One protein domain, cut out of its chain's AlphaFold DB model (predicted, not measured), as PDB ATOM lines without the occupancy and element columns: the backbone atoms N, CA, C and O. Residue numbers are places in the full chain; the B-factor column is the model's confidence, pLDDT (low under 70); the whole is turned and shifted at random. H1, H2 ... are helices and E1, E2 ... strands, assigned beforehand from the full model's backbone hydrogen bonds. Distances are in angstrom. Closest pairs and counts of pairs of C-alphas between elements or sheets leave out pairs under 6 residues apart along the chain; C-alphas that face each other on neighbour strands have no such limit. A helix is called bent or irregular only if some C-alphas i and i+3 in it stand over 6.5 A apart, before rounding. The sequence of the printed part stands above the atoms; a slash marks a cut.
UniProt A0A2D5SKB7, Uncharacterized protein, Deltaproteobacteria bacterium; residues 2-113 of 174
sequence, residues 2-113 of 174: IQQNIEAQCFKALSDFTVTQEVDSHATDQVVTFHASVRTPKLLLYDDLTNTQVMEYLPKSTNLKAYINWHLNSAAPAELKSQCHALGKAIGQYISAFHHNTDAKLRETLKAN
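This is residues 2 to 113 of the 174 residues of an uncharacterized protein of Deltaproteobacteria bacterium (UniProt A0A2D5SKB7). A long hairpin of two strands, E1 and E2, has the long helix H3 running beside it over most of its length, and together they make the long part of a rod. At one end of the rod H1 sits between the small hairpin of E3 and E4 and the short helix H4, while H2 lies off to the side on a loop, with residues 59 to 67 standing free. The printed part has 112 residues, with four named helices and four named strands in the order H1, E1, E2, E3, E4, H2, H3, H4; each of the two sheets is an antiparallel pair, E1 - E2 and E3 - E4. The class is mixed, helices and strands. The whole is loose, with a radius of gyration of the C-alphas of 18.1 A, and spans 60 by 28 by 25 A.

E1, residues 18 to 27, is 27.5 A long and E2, residues 30 to 39, is 29.1 A; C-alpha 18 is at (33.593, -14.227, 44.365). H3, residues 78 to 100, measures 33.5 A. H3 is irregular, but only just: C-alphas 79 and 82 are 7.0 A apart. H1, residues 6 to 15, is 14.3 A long and begins with C-alpha 6 at (27.352, 2.890, 34.481). E3 is residues 43 to 47, E4 residues 52 to 55 and H2 residues 64 to 71. H4, residues 104 to 111, ends with C-alpha 111 at (19.126, 5.373, 38.953).

E1 and E2 form an antiparallel hairpin at 160 degrees, with N 21 and O 36 within hydrogen-bond range at 2.8 A. H3 has 19 pairs of C-alphas within 8 A of E1, the closest Gln 21 and Ala 90 at 5.7 A, and 10 with E2, the closest Ala 36 and Leu 87 at 5.7 A. H1 and H3 are close but not clearly touching, the closest C-alphas being Leu 14 and Phe 98 at 8.0 A. H1 and H4 touch at a shallow tilt of 28 degrees, opposite ways, closest at the C-alphas of Ile 6 and Thr 109, 6.2 A. The closest C-alphas of H1 and E3 are Phe 11 and Leu 43, 6.2 A apart. E3 and E4 form an antiparallel hairpin, with N 44 and O 54 within hydrogen-bond range at 2.8 A. H2 touches no helix and is apart from E1 and E2. Each O i to N i+4 pair is within range in H1, H2 and H4, and 17 of 19 in H3.

The C-alphas of Ile 2 and Asp 29 are the two farthest apart, 60.9 A. The printed part has no cut, and no link is long. The mean pLDDT of the printed part is 80.7; it is under 70 at residues 2 to 4, 25 to 30, 73 to 76 and 101 to 102.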
ATOM      1  N   ILE A   2      30.412  14.866  33.551       42.19
ATOM      2  CA  ILE A   2      30.874  13.587  32.991       42.19
ATOM      3  C   ILE A   2      29.855  12.538  33.427       42.19
ATOM      4  O   ILE A   2      29.725  12.267  34.619       42.19
ATOM      5  N   GLN A   3      29.087  12.013  32.478       51.41
ATOM      6  CA  GLN A   3      28.229  10.863  32.709       51.41
ATOM      7  C   GLN A   3      29.164   9.681  32.971       51.41
ATOM      8  O   GLN A   3      29.698   9.094  32.038       51.41
ATOM      9  N   GLN A   4      29.466   9.409  34.243       59.38
ATOM     10  CA  GLN A   4      30.302   8.271  34.608       59.38
ATOM     11  C   GLN A   4      29.669   7.008  34.018       59.38
ATOM     12  O   GLN A   4      28.485   6.754  34.250       59.38
ATOM     13  N   ASN A   5      30.439   6.230  33.255       77.00
ATOM     14  CA  ASN A   5      29.902   5.055  32.585       77.00
ATOM     15  C   ASN A   5      29.387   4.037  33.626       77.00
ATOM     16  O   ASN A   5      30.126   3.538  34.479       77.00
ATOM     17  N   ILE A   6      28.086   3.755  33.553       77.44
ATOM     18  CA  ILE A   6      27.352   2.890  34.481       77.44
ATOM     19  C   ILE A   6      27.868   1.450  34.425       77.44
ATOM     20  O   ILE A   6      28.005   0.805  35.461       77.44
ATOM     21  N   GLU A   7      28.212   0.965  33.236       77.44
ATOM     22  CA  GLU A   7      28.754  -0.372  33.004       77.44
ATOM     23  C   GLU A   7      30.114  -0.549  33.696       77.44
ATOM     24  O   GLU A   7      30.306  -1.505  34.447       77.44
ATOM     25  N   ALA A   8      31.024   0.420  33.559       82.50
ATOM     26  CA  ALA A   8      32.323   0.388  34.231       82.50
ATOM     27  C   ALA A   8      32.187   0.371  35.765       82.50
ATOM     28  O   ALA A   8      32.951  -0.300  36.463       82.50
ATOM     29  N   GLN A   9      31.204   1.094  36.306       80.31
ATOM     30  CA  GLN A   9      30.908   1.075  37.740       80.31
ATOM     31  C   GLN A   9      30.312  -0.259  38.199       80.31
ATOM     32  O   GLN A   9      30.709  -0.757  39.253       80.31
ATOM     33  N   CYS A  10      29.428  -0.863  37.396       78.12
ATOM     34  CA  CYS A  10      28.925  -2.214  37.644       78.12
ATOM     35  C   CYS A  10      30.090  -3.210  37.700       78.12
ATOM     36  O   CYS A  10      30.242  -3.917  38.691       78.12
ATOM     37  N   PHE A  11      30.967  -3.222  36.694       80.88
ATOM     38  CA  PHE A  11      32.111  -4.136  36.668       80.88
ATOM     39  C   PHE A  11      33.049  -3.958  37.862       80.88
ATOM     40  O   PHE A  11      33.483  -4.955  38.439       80.88
ATOM     41  N   LYS A  12      33.333  -2.716  38.273       80.12
ATOM     42  CA  LYS A  12      34.150  -2.446  39.468       80.12
ATOM     43  C   LYS A  12      33.503  -3.009  40.730       80.12
ATOM     44  O   LYS A  12      34.165  -3.737  41.456       80.12
ATOM     45  N   ALA A  13      32.216  -2.739  40.948       77.56
ATOM     46  CA  ALA A  13      31.491  -3.240  42.116       77.56
ATOM     47  C   ALA A  13      31.438  -4.779  42.173       77.56
ATOM     48  O   ALA A  13      31.435  -5.361  43.253       77.56
ATOM     49  N   LEU A  14      31.410  -5.446  41.015       77.56
ATOM     50  CA  LEU A  14      31.313  -6.905  40.930       77.56
ATOM     51  C   LEU A  14      32.661  -7.631  40.918       77.56
ATOM     52  O   LEU A  14      32.706  -8.824  41.213       77.56
ATOM     53  N   SER A  15      33.754  -6.939  40.590       77.69
ATOM     54  CA  SER A  15      35.096  -7.539  40.511       77.69
ATOM     55  C   SER A  15      35.601  -8.052  41.863       77.69
ATOM     56  O   SER A  15      36.405  -8.985  41.898       77.69
ATOM     57  N   ASP A  16      35.108  -7.481  42.963       75.56
ATOM     58  CA  ASP A  16      35.485  -7.865  44.329       75.56
ATOM     59  C   ASP A  16      34.640  -9.027  44.874       75.56
ATOM     60  O   ASP A  16      34.897  -9.546  45.962       75.56
ATOM     61  N   PHE A  17      33.634  -9.473  44.115       81.19
ATOM     62  CA  PHE A  17      32.688 -10.486  44.550       81.19
ATOM     63  C   PHE A  17      32.993 -11.855  43.924       81.19
ATOM     64  O   PHE A  17      32.954 -12.038  42.706       81.19
ATOM     65  N   THR A  18      33.299 -12.843  44.769       87.50
ATOM     66  CA  THR A  18      33.593 -14.227  44.365       87.50
ATOM     67  C   THR A  18      32.845 -15.211  45.257       87.50
ATOM     68  O   THR A  18      32.867 -15.091  46.481       87.50
ATOM     69  N   VAL A  19      32.223 -16.217  44.645       88.00
ATOM     70  CA  VAL A  19      31.610 -17.355  45.341       88.00
ATOM     71  C   VAL A  19      32.383 -18.616  45.007       88.00
ATOM     72  O   VAL A  19      32.609 -18.906  43.836       88.00
ATOM     73  N   THR A  20      32.735 -19.394  46.027       89.38
ATOM     74  CA  THR A  20      33.425 -20.675  45.861       89.38
ATOM     75  C   THR A  20      32.583 -21.805  46.448       89.38
ATOM     76  O   THR A  20      31.918 -21.627  47.470       89.38
ATOM     77  N   GLN A  21      32.583 -22.961  45.792       88.31
ATOM     78  CA  GLN A  21      32.031 -24.220  46.287       88.31
ATOM     79  C   GLN A  21      33.078 -25.319  46.134       88.31
ATOM     80  O   GLN A  21      33.821 -25.347  45.153       88.31
ATOM     81  N   GLU A  22      33.094 -26.236  47.091       87.25
ATOM     82  CA  GLU A  22      33.978 -27.398  47.097       87.25
ATOM     83  C   GLU A  22      33.127 -28.646  47.300       87.25
ATOM     84  O   GLU A  22      32.180 -28.638  48.094       87.25
ATOM     85  N   VAL A  23      33.417 -29.699  46.543       83.62
ATOM     86  CA  VAL A  23      32.763 -30.996  46.712       83.62
ATOM     87  C   VAL A  23      33.766 -32.112  46.488       83.62
ATOM     88  O   VAL A  23      34.479 -32.133  45.488       83.62
ATOM     89  N   ASP A  24      33.788 -33.062  47.410       80.44
ATOM     90  CA  ASP A  24      34.555 -34.284  47.246       80.44
ATOM     91  C   ASP A  24      33.817 -35.236  46.302       80.44
ATOM     92  O   ASP A  24      32.620 -35.504  46.445       80.44
ATOM     93  N   SER A  25      34.536 -35.729  45.300       66.31
ATOM     94  CA  SER A  25      34.054 -36.718  44.347       66.31
ATOM     95  C   SER A  25      34.816 -38.019  44.543       66.31
ATOM     96  O   SER A  25      36.044 -38.052  44.498       66.31
ATOM     97  N   HIS A  26      34.078 -39.111  44.712       61.22
ATOM     98  CA  HIS A  26      34.641 -40.455  44.761       61.22
ATOM     99  C   HIS A  26      34.680 -41.023  43.344       61.22
ATOM    100  O   HIS A  26      33.748 -41.695  42.907       61.22
ATOM    101  N   ALA A  27      35.743 -40.718  42.606       54.78
ATOM    102  CA  ALA A  27      36.041 -41.413  41.361       54.78
ATOM    103  C   ALA A  27      37.107 -42.470  41.678       54.78
ATOM    104  O   ALA A  27      38.257 -42.121  41.920       54.78
ATOM    105  N   THR A  28      36.712 -43.752  41.703       53.59
ATOM    106  CA  THR A  28      37.599 -44.930  41.862       53.59
ATOM    107  C   THR A  28      38.562 -44.864  43.058       53.59
ATOM    108  O   THR A  28      39.690 -44.422  42.890       53.59
ATOM    109  N   ASP A  29      38.135 -45.301  44.253       61.81
ATOM    110  CA  ASP A  29      38.922 -45.431  45.510       61.81
ATOM    111  C   ASP A  29      39.800 -44.232  45.941       61.81
ATOM    112  O   ASP A  29      40.481 -44.282  46.966       61.81
ATOM    113  N   GLN A  30      39.747 -43.115  45.216       61.06
ATOM    114  CA  GLN A  30      40.443 -41.872  45.492       61.06
ATOM    115  C   GLN A  30      39.426 -40.741  45.619       61.06
ATOM    116  O   GLN A  30      38.488 -40.606  44.829       61.06
ATOM    117  N   VAL A  31      39.616 -39.927  46.654       71.19
ATOM    118  CA  VAL A  31      38.851 -38.701  46.862       71.19
ATOM    119  C   VAL A  31      39.491 -37.611  46.014       71.19
ATOM    120  O   VAL A  31      40.634 -37.226  46.258       71.19
ATOM    121  N   VAL A  32      38.764 -37.130  45.010       75.50
ATOM    122  CA  VAL A  32      39.158 -35.970  44.206       75.50
ATOM    123  C   VAL A  32      38.261 -34.803  44.595       75.50
ATOM    124  O   VAL A  32      37.053 -34.848  44.366       75.50
ATOM    125  N   THR A  33      38.842 -33.751  45.167       82.31
ATOM    126  CA  THR A  33      38.105 -32.531  45.511       82.31
ATOM    127  C   THR A  33      37.932 -31.657  44.270       82.31
ATOM    128  O   THR A  33      38.897 -31.265  43.609       82.31
ATOM    129  N   PHE A  34      36.682 -31.350  43.934       84.62
ATOM    130  CA  PHE A  34      36.313 -30.408  42.886       84.62
ATOM    131  C   PHE A  34      36.081 -29.024  43.493       84.62
ATOM    132  O   PHE A  34      35.257 -28.869  44.394       84.62
ATOM    133  N   HIS A  35      36.763 -28.013  42.953       88.56
ATOM    134  CA  HIS A  35      36.611 -26.614  43.348       88.56
ATOM    135  C   HIS A  35      35.949 -25.824  42.214       88.56
ATOM    136  O   HIS A  35      36.479 -25.752  41.104       88.56
ATOM    137  N   ALA A  36      34.812 -25.190  42.497       89.81
ATOM    138  CA  ALA A  36      34.148 -24.254  41.595       89.81
ATOM    139  C   ALA A  36      34.215 -22.841  42.168       89.81
ATOM    140  O   ALA A  36      33.797 -22.616  43.298       89.81
ATOM    141  N   SER A  37      34.684 -21.882  41.371       91.25
ATOM    142  CA  SER A  37      34.677 -20.461  41.719       91.25
ATOM    143  C   SER A  37      33.937 -19.667  40.647       91.25
ATOM    144  O   SER A  37      34.174 -19.855  39.454       91.25
ATOM    145  N   VAL A  38      33.026 -18.796  41.073       91.38
ATOM    146  CA  VAL A  38      32.206 -17.941  40.214       91.38
ATOM    147  C   VAL A  38      32.456 -16.490  40.597       91.38
ATOM    148  O   VAL A  38      32.286 -16.109  41.757       91.38
ATOM    149  N   ARG A  39      32.867 -15.688  39.615       90.81
ATOM    150  CA  ARG A  39      33.153 -14.260  39.771       90.81
ATOM    151  C   ARG A  39      33.058 -13.523  38.443       90.81
ATOM    152  O   ARG A  39      33.143 -14.139  37.378       90.81
ATOM    153  N   THR A  40      32.983 -12.202  38.510       87.75
ATOM    154  CA  THR A  40      33.143 -11.339  37.335       87.75
ATOM    155  C   THR A  40      34.627 -11.236  36.953       87.75
ATOM    156  O   THR A  40      35.487 -11.210  37.843       87.75
ATOM    157  N   PRO A  41      34.975 -11.185  35.652       89.31
ATOM    158  CA  PRO A  41      36.323 -10.818  35.225       89.31
ATOM    159  C   PRO A  41      36.676  -9.399  35.681       89.31
ATOM    160  O   PRO A  41      35.812  -8.521  35.703       89.31
ATOM    161  N   LYS A  42      37.942  -9.152  36.030       89.75
ATOM    162  CA  LYS A  42      38.355  -7.826  36.515       89.75
ATOM    163  C   LYS A  42      38.338  -6.793  35.390       89.75
ATOM    164  O   LYS A  42      38.863  -7.054  34.308       89.75
ATOM    165  N   LEU A  43      37.828  -5.598  35.676       89.69
ATOM    166  CA  LEU A  43      38.022  -4.425  34.820       89.69
ATOM    167  C   LEU A  43      39.386  -3.796  35.122       89.69
ATOM    168  O   LEU A  43      39.600  -3.271  36.214       89.69
ATOM    169  N   LEU A  44      40.309  -3.855  34.163       91.06
ATOM    170  CA  LEU A  44      41.675  -3.341  34.306       91.06
ATOM    171  C   LEU A  44      41.761  -1.852  33.959       91.06
ATOM    172  O   LEU A  44      42.441  -1.094  34.645       91.06
ATOM    173  N   LEU A  45      41.066  -1.435  32.898       91.81
ATOM    174  CA  LEU A  45      41.018  -0.047  32.442       91.81
ATOM    175  C   LEU A  45      39.657   0.248  31.810       91.81
ATOM    176  O   LEU A  45      39.091  -0.596  31.117       91.81
ATOM    177  N   TYR A  46      39.175   1.470  32.019       89.50
ATOM    178  CA  TYR A  46      38.079   2.052  31.258       89.50
ATOM    179  C   TYR A  46      38.515   3.421  30.737       89.50
ATOM    180  O   TYR A  46      38.959   4.250  31.531       89.50
ATOM    181  N   ASP A  47      38.413   3.635  29.428       90.12
ATOM    182  CA  ASP A  47      38.667   4.925  28.785       90.12
ATOM    183  C   ASP A  47      37.333   5.616  28.472       90.12
ATOM    184  O   ASP A  47      36.597   5.191  27.580       90.12
ATOM    185  N   ASP A  48      37.036   6.693  29.203       85.62
ATOM    186  CA  ASP A  48      35.816   7.490  29.035       85.62
ATOM    187  C   ASP A  48      35.737   8.206  27.675       85.62
ATOM    188  O   ASP A  48      34.636   8.497  27.207       85.62
ATOM    189  N   LEU A  49      36.870   8.498  27.022       89.12
ATOM    190  CA  LEU A  49      36.884   9.217  25.745       89.12
ATOM    191  C   LEU A  49      36.455   8.312  24.588       89.12
ATOM    192  O   LEU A  49      35.729   8.740  23.692       89.12
ATOM    193  N   THR A  50      36.925   7.067  24.601       90.31
ATOM    194  CA  THR A  50      36.688   6.100  23.519       90.31
ATOM    195  C   THR A  50      35.619   5.065  23.860       90.31
ATOM    196  O   THR A  50      35.215   4.303  22.985       90.31
ATOM    197  N   ASN A  51      35.142   5.043  25.108       85.19
ATOM    198  CA  ASN A  51      34.308   3.981  25.677       85.19
ATOM    199  C   ASN A  51      34.956   2.590  25.569       85.19
ATOM    200  O   ASN A  51      34.276   1.585  25.358       85.19
ATOM    201  N   THR A  52      36.283   2.526  25.710       89.69
ATOM    202  CA  THR A  52      37.039   1.271  25.619       89.69
ATOM    203  C   THR A  52      37.175   0.616  26.988       89.69
ATOM    204  O   THR A  52      37.620   1.243  27.951       89.69
ATOM    205  N   GLN A  53      36.849  -0.674  27.060       90.62
ATOM    206  CA  GLN A  53      37.058  -1.526  28.231       90.62
ATOM    207  C   GLN A  53      38.242  -2.467  28.011       90.62
ATOM    208  O   GLN A  53      38.295  -3.190  27.015       90.62
ATOM    209  N   VAL A  54      39.161  -2.509  28.975       92.56
ATOM    210  CA  VAL A  54      40.209  -3.533  29.052       92.56
ATOM    211  C   VAL A  54      39.887  -4.447  30.224       92.56
ATOM    212  O   VAL A  54      39.897  -4.023  31.380       92.56
ATOM    213  N   MET A  55      39.602  -5.707  29.915       91.69
ATOM    214  CA  MET A  55      39.171  -6.720  30.874       91.69
ATOM    215  C   MET A  55      40.269  -7.755  31.116       91.69
ATOM    216  O   MET A  55      41.171  -7.944  30.298       91.69
ATOM    217  N   GLU A  56      40.177  -8.446  32.246       93.12
ATOM    218  CA  GLU A  56      41.017  -9.592  32.566       93.12
ATOM    219  C   GLU A  56      40.963 -10.658  31.468       93.12
ATOM    220  O   GLU A  56      39.898 -11.128  31.066       93.12
ATOM    221  N   TYR A  57      42.143 -11.082  31.025       93.31
ATOM    222  CA  TYR A  57      42.280 -12.153  30.055       93.31
ATOM    223  C   TYR A  57      42.232 -13.527  30.738       93.31
ATOM    224  O   TYR A  57      42.993 -13.793  31.667       93.31
ATOM    225  N   LEU A  58      41.366 -14.420  30.246       91.31
ATOM    226  CA  LEU A  58      41.165 -15.773  30.777       91.31
ATOM    227  C   LEU A  58      41.628 -16.834  29.750       91.31
ATOM    228  O   LEU A  58      40.794 -17.421  29.058       91.31
ATOM    229  N   PRO A  59      42.943 -17.118  29.631       90.00
ATOM    230  CA  PRO A  59      43.514 -17.920  28.536       90.00
ATOM    231  C   PRO A  59      43.110 -19.400  28.518       90.00
ATOM    232  O   PRO A  59      43.282 -20.069  27.506       90.00
ATOM    233  N   LYS A  60      42.613 -19.933  29.636       90.12
ATOM    234  CA  LYS A  60      42.175 -21.333  29.777       90.12
ATOM    235  C   LYS A  60      40.671 -21.418  30.027       90.12
ATOM    236  O   LYS A  60      40.222 -22.206  30.851       90.12
ATOM    237  N   SER A  61      39.909 -20.544  29.378       90.38
ATOM    238  CA  SER A  61      38.457 -20.504  29.508       90.38
ATOM    239  C   SER A  61      37.773 -21.087  28.276       90.38
ATOM    240  O   SER A  61      38.300 -21.064  27.166       90.38
ATOM    241  N   THR A  62      36.575 -21.619  28.489       90.44
ATOM    242  CA  THR A  62      35.604 -21.909  27.436       90.44
ATOM    243  C   THR A  62      34.267 -21.312  27.857       90.44
ATOM    244  O   THR A  62      34.060 -21.013  29.036       90.44
ATOM    245  N   ASN A  63      33.346 -21.125  26.915       88.62
ATOM    246  CA  ASN A  63      31.993 -20.725  27.280       88.62
ATOM    247  C   ASN A  63      31.212 -21.934  27.827       88.62
ATOM    248  O   ASN A  63      31.394 -23.067  27.376       88.62
ATOM    249  N   LEU A  64      30.326 -21.683  28.797       85.50
ATOM    250  CA  LEU A  64      29.570 -22.728  29.499       85.50
ATOM    251  C   LEU A  64      28.764 -23.611  28.538       85.50
ATOM    252  O   LEU A  64      28.697 -24.821  28.717       85.50
ATOM    253  N   LYS A  65      28.197 -23.021  27.485       84.56
ATOM    254  CA  LYS A  65      27.441 -23.746  26.462       84.56
ATOM    255  C   LYS A  65      28.306 -24.768  25.721       84.56
ATOM    256  O   LYS A  65      27.913 -25.922  25.596       84.56
ATOM    257  N   ALA A  66      29.483 -24.362  25.245       87.31
ATOM    258  CA  ALA A  66      30.427 -25.259  24.588       87.31
ATOM    259  C   ALA A  66      30.858 -26.382  25.535       87.31
ATOM    260  O   ALA A  66      30.847 -27.541  25.136       87.31
ATOM    261  N   TYR A  67      31.134 -26.056  26.802       85.38
ATOM    262  CA  TYR A  67      31.451 -27.054  27.822       85.38
ATOM    263  C   TYR A  67      30.323 -28.084  28.000       85.38
ATOM    264  O   TYR A  67      30.573 -29.285  27.928       85.38
ATOM    265  N   ILE A  68      29.080 -27.626  28.179       83.81
ATOM    266  CA  ILE A  68      27.906 -28.501  28.316       83.81
ATOM    267  C   ILE A  68      27.772 -29.402  27.081       83.81
ATOM    268  O   ILE A  68      27.643 -30.614  27.228       83.81
ATOM    269  N   ASN A  69      27.878 -28.844  25.874       83.12
ATOM    270  CA  ASN A  69      27.751 -29.609  24.631       83.12
ATOM    271  C   ASN A  69      28.885 -30.625  24.414       83.12
ATOM    272  O   ASN A  69      28.669 -31.668  23.797       83.12
ATOM    273  N   TRP A  70      30.099 -30.339  24.889       84.00
ATOM    274  CA  TRP A  70      31.229 -31.262  24.768       84.00
ATOM    275  C   TRP A  70      31.194 -32.384  25.808       84.00
ATOM    276  O   TRP A  70      31.620 -33.495  25.502       84.00
ATOM    277  N   HIS A  71      30.692 -32.109  27.015       77.38
ATOM    278  CA  HIS A  71      30.866 -33.007  28.162       77.38
ATOM    279  C   HIS A  71      29.575 -33.632  28.708       77.38
ATOM    280  O   HIS A  71      29.661 -34.643  29.401       77.38
ATOM    281  N   LEU A  72      28.391 -33.076  28.423       76.94
ATOM    282  CA  LEU A  72      27.127 -33.464  29.074       76.94
ATOM    283  C   LEU A  72      26.046 -33.985  28.106       76.94
ATOM    284  O   LEU A  72      24.857 -33.922  28.416       76.94
ATOM    285  N   ASN A  73      26.422 -34.521  26.941       69.12
ATOM    286  CA  ASN A  73      25.454 -35.067  25.980       69.12
ATOM    287  C   ASN A  73      24.624 -36.229  26.562       69.12
ATOM    288  O   ASN A  73      25.194 -37.163  27.111       69.12
ATOM    289  N   SER A  74      23.296 -36.168  26.358       61.84
ATOM    290  CA  SER A  74      22.180 -37.120  26.620       61.84
ATOM    291  C   SER A  74      22.095 -37.858  27.970       61.84
ATOM    292  O   SER A  74      20.992 -38.102  28.450       61.84
ATOM    293  N   ALA A  75      23.206 -38.194  28.612       63.16
ATOM    294  CA  ALA A  75      23.271 -38.748  29.953       63.16
ATOM    295  C   ALA A  75      24.563 -38.238  30.594       63.16
ATOM    296  O   ALA A  75      25.639 -38.777  30.346       63.16
ATOM    297  N   ALA A  76      24.462 -37.169  31.390       63.06
ATOM    298  CA  ALA A  76      25.586 -36.737  32.209       63.06
ATOM    299  C   ALA A  76      26.065 -37.945  33.041       63.06
ATOM    300  O   ALA A  76      25.236 -38.540  33.742       63.06
ATOM    301  N   PRO A  77      27.352 -38.328  32.957       71.69
ATOM    302  CA  PRO A  77      27.911 -39.399  33.773       71.69
ATOM    303  C   PRO A  77      27.561 -39.175  35.249       71.69
ATOM    304  O   PRO A  77      27.598 -38.035  35.730       71.69
ATOM    305  N   ALA A  78      27.189 -40.236  35.970       75.50
ATOM    306  CA  ALA A  78      26.791 -40.140  37.379       75.50
ATOM    307  C   ALA A  78      27.889 -39.482  38.236       75.50
ATOM    308  O   ALA A  78      27.599 -38.783  39.209       75.50
ATOM    309  N   GLU A  79      29.135 -39.639  37.803       74.31
ATOM    310  CA  GLU A  79      30.361 -39.090  38.368       74.31
ATOM    311  C   GLU A  79      30.428 -37.555  38.277       74.31
ATOM    312  O   GLU A  79      31.035 -36.914  39.131       74.31
ATOM    313  N   LEU A  80      29.777 -36.936  37.282       79.81
ATOM    314  CA  LEU A  80      29.743 -35.475  37.124       79.81
ATOM    315  C   LEU A  80      28.595 -34.817  37.893       79.81
ATOM    316  O   LEU A  80      28.588 -33.597  38.058       79.81
ATOM    317  N   LYS A  81      27.628 -35.592  38.400       81.88
ATOM    318  CA  LYS A  81      26.427 -35.047  39.051       81.88
ATOM    319  C   LYS A  81      26.761 -34.136  40.236       81.88
ATOM    320  O   LYS A  81      26.176 -33.059  40.357       81.88
ATOM    321  N   SER A  82      27.693 -34.546  41.097       83.50
ATOM    322  CA  SER A  82      28.125 -33.761  42.263       83.50
ATOM    323  C   SER A  82      28.811 -32.456  41.850       83.50
ATOM    324  O   SER A  82      28.502 -31.402  42.404       83.50
ATOM    325  N   GLN A  83      29.667 -32.509  40.828       85.50
ATOM    326  CA  GLN A  83      30.395 -31.358  40.286       85.50
ATOM    327  C   GLN A  83      29.443 -30.357  39.623       85.50
ATOM    328  O   GLN A  83      29.485 -29.163  39.924       85.50
ATOM    329  N   CYS A  84      28.521 -30.837  38.782       85.94
ATOM    330  CA  CYS A  84      27.485 -30.011  38.164       85.94
ATOM    331  C   CYS A  84      26.590 -29.350  39.219       85.94
ATOM    332  O   CYS A  84      26.265 -28.168  39.095       85.94
ATOM    333  N   HIS A  85      26.221 -30.081  40.275       86.56
ATOM    334  CA  HIS A  85      25.442 -29.524  41.377       86.56
ATOM    335  C   HIS A  85      26.223 -28.449  42.147       86.56
ATOM    336  O   HIS A  85      25.677 -27.379  42.412       86.56
ATOM    337  N   ALA A  86      27.502 -28.686  42.459       88.56
ATOM    338  CA  ALA A  86      28.357 -27.701  43.122       88.56
ATOM    339  C   ALA A  86      28.531 -26.429  42.277       88.56
ATOM    340  O   ALA A  86      28.391 -25.324  42.802       88.56
ATOM    341  N   LEU A  87      28.748 -26.572  40.965       88.94
ATOM    342  CA  LEU A  87      28.821 -25.445  40.034       88.94
ATOM    343  C   LEU A  87      27.496 -24.672  39.975       88.94
ATOM    344  O   LEU A  87      27.491 -23.453  40.128       88.94
ATOM    345  N   GLY A  88      26.369 -25.368  39.802       89.12
ATOM    346  CA  GLY A  88      25.043 -24.746  39.779       89.12
ATOM    347  C   GLY A  88      24.727 -24.002  41.079       89.12
ATOM    348  O   GLY A  88      24.223 -22.880  41.045       89.12
ATOM    349  N   LYS A  89      25.099 -24.578  42.228       91.44
ATOM    350  CA  LYS A  89      24.969 -23.935  43.538       91.44
ATOM    351  C   LYS A  89      25.839 -22.682  43.649       91.44
ATOM    352  O   LYS A  89      25.332 -21.658  44.100       91.44
ATOM    353  N   ALA A  90      27.096 -22.733  43.203       91.44
ATOM    354  CA  ALA A  90      27.988 -21.571  43.196       91.44
ATOM    355  C   ALA A  90      27.423 -20.434  42.328       91.44
ATOM    356  O   ALA A  90      27.401 -19.282  42.758       91.44
ATOM    357  N   ILE A  91      26.897 -20.761  41.142       90.38
ATOM    358  CA  ILE A  91      26.249 -19.795  40.241       90.38
ATOM    359  C   ILE A  91      25.001 -19.194  40.901       90.38
ATOM    360  O   ILE A  91      24.851 -17.974  40.937       90.38
ATOM    361  N   GLY A  92      24.122 -20.025  41.465       89.00
ATOM    362  CA  GLY A  92      22.903 -19.558  42.130       89.00
ATOM    363  C   GLY A  92      23.190 -18.670  43.342       89.00
ATOM    364  O   GLY A  92      22.549 -17.636  43.523       89.00
ATOM    365  N   GLN A  93      24.193 -19.024  44.146       89.75
ATOM    366  CA  GLN A  93      24.666 -18.196  45.257       89.75
ATOM    367  C   GLN A  93      25.259 -16.877  44.769       89.75
ATOM    368  O   GLN A  93      24.967 -15.843  45.364       89.75
ATOM    369  N   TYR A  94      26.039 -16.895  43.685       87.81
ATOM    370  CA  TYR A  94      26.588 -15.682  43.088       87.81
ATOM    371  C   TYR A  94      25.471 -14.732  42.629       87.81
ATOM    372  O   TYR A  94      25.468 -13.563  43.008       87.81
ATOM    373  N   ILE A  95      24.475 -15.239  41.896       85.12
ATOM    374  CA  ILE A  95      23.324 -14.449  41.421       85.12
ATOM    375  C   ILE A  95      22.488 -13.936  42.598       85.12
ATOM    376  O   ILE A  95      22.099 -12.771  42.637       85.12
ATOM    377  N   SER A  96      22.223 -14.785  43.592       83.62
ATOM    378  CA  SER A  96      21.485 -14.376  44.787       83.62
ATOM    379  C   SER A  96      22.215 -13.255  45.524       83.62
ATOM    380  O   SER A  96      21.633 -12.211  45.817       83.62
ATOM    381  N   ALA A  97      23.506 -13.426  45.786       80.50
ATOM    382  CA  ALA A  97      24.311 -12.426  46.465       80.50
ATOM    383  C   ALA A  97      24.450 -11.135  45.650       80.50
ATOM    384  O   ALA A  97      24.430 -10.065  46.248       80.50
ATOM    385  N   PHE A  98      24.493 -11.202  44.315       77.81
ATOM    386  CA  PHE A  98      24.412 -10.017  43.457       77.81
ATOM    387  C   PHE A  98      23.169  -9.174  43.772       77.81
ATOM    388  O   PHE A  98      23.284  -7.963  43.948       77.81
ATOM    389  N   HIS A  99      21.995  -9.803  43.901       75.50
ATOM    390  CA  HIS A  99      20.743  -9.095  44.195       75.50
ATOM    391  C   HIS A  99      20.641  -8.582  45.640       75.50
ATOM    392  O   HIS A  99      19.971  -7.575  45.881       75.50
ATOM    393  N   HIS A 100      21.271  -9.265  46.601       74.50
ATOM    394  CA  HIS A 100      21.205  -8.897  48.021       74.50
ATOM    395  C   HIS A 100      22.284  -7.893  48.437       74.50
ATOM    396  O   HIS A 100      22.011  -6.999  49.232       74.50
ATOM    397  N   ASN A 101      23.491  -8.018  47.886       66.44
ATOM    398  CA  ASN A 101      24.662  -7.227  48.261       66.44
ATOM    399  C   ASN A 101      24.930  -6.080  47.283       66.44
ATOM    400  O   ASN A 101      26.038  -5.548  47.248       66.44
ATOM    401  N   THR A 102      23.950  -5.702  46.457       67.25
ATOM    402  CA  THR A 102      24.129  -4.578  45.539       67.25
ATOM    403  C   THR A 102      24.285  -3.286  46.336       67.25
ATOM    404  O   THR A 102      23.331  -2.822  46.967       67.25
ATOM    405  N   ASP A 103      25.498  -2.728  46.296       70.06
ATOM    406  CA  ASP A 103      25.903  -1.510  47.001       70.06
ATOM    407  C   ASP A 103      24.902  -0.364  46.755       70.06
ATOM    408  O   ASP A 103      24.414  -0.166  45.635       70.06
ATOM    409  N   ALA A 104      24.611   0.415  47.800       73.56
ATOM    410  CA  ALA A 104      23.845   1.653  47.707       73.56
ATOM    411  C   ALA A 104      24.415   2.592  46.631       73.56
ATOM    412  O   ALA A 104      23.653   3.209  45.888       73.56
ATOM    413  N   LYS A 105      25.743   2.615  46.468       73.75
ATOM    414  CA  LYS A 105      26.410   3.368  45.403       73.75
ATOM    415  C   LYS A 105      26.062   2.844  44.008       73.75
ATOM    416  O   LYS A 105      25.761   3.628  43.116       73.75
ATOM    417  N   LEU A 106      26.052   1.523  43.815       75.44
ATOM    418  CA  LEU A 106      25.659   0.917  42.539       75.44
ATOM    419  C   LEU A 106      24.177   1.187  42.230       75.44
ATOM    420  O   LEU A 106      23.824   1.445  41.079       75.44
ATOM    421  N   ARG A 107      23.320   1.206  43.259       77.12
ATOM    422  CA  ARG A 107      21.923   1.646  43.130       77.12
ATOM    423  C   ARG A 107      21.836   3.085  42.641       77.12
ATOM    424  O   ARG A 107      21.170   3.316  41.641       77.12
ATOM    425  N   GLU A 108      22.521   4.028  43.280       77.88
ATOM    426  CA  GLU A 108      22.540   5.433  42.841       77.88
ATOM    427  C   GLU A 108      23.034   5.596  41.401       77.88
ATOM    428  O   GLU A 108      22.410   6.307  40.612       77.88
ATOM    429  N   THR A 109      24.093   4.880  41.022       77.56
ATOM    430  CA  THR A 109      24.610   4.896  39.650       77.56
ATOM    431  C   THR A 109      23.581   4.403  38.636       77.56
ATOM    432  O   THR A 109      23.422   5.006  37.576       77.56
ATOM    433  N   LEU A 110      22.850   3.329  38.947       76.25
ATOM    434  CA  LEU A 110      21.840   2.775  38.044       76.25
ATOM    435  C   LEU A 110      20.586   3.649  37.939       76.25
ATOM    436  O   LEU A 110      19.986   3.697  36.865       76.25
ATOM    437  N   LYS A 111      20.228   4.392  38.995       74.56
ATOM    438  CA  LYS A 111      19.126   5.373  38.953       74.56
ATOM    439  C   LYS A 111      19.337   6.458  37.903       74.56
ATOM    440  O   LYS A 111      18.379   6.940  37.306       74.56
ATOM    441  N   ALA A 112      20.593   6.801  37.616       73.56
ATOM    442  CA  ALA A 112      20.916   7.749  36.556       73.56
ATOM    443  C   ALA A 112      20.562   7.227  35.143       73.56
ATOM    444  O   ALA A 112      20.577   8.005  34.191       73.56
ATOM    445  N   ASN A 113      20.217   5.937  34.989       77.19
ATOM    446  CA  ASN A 113      19.843   5.311  33.716       77.19
ATOM    447  C   ASN A 113      18.324   5.181  33.492       77.19
ATOM    448  O   ASN A 113      17.833   4.144  33.033       77.19
TER     449      ASN A 113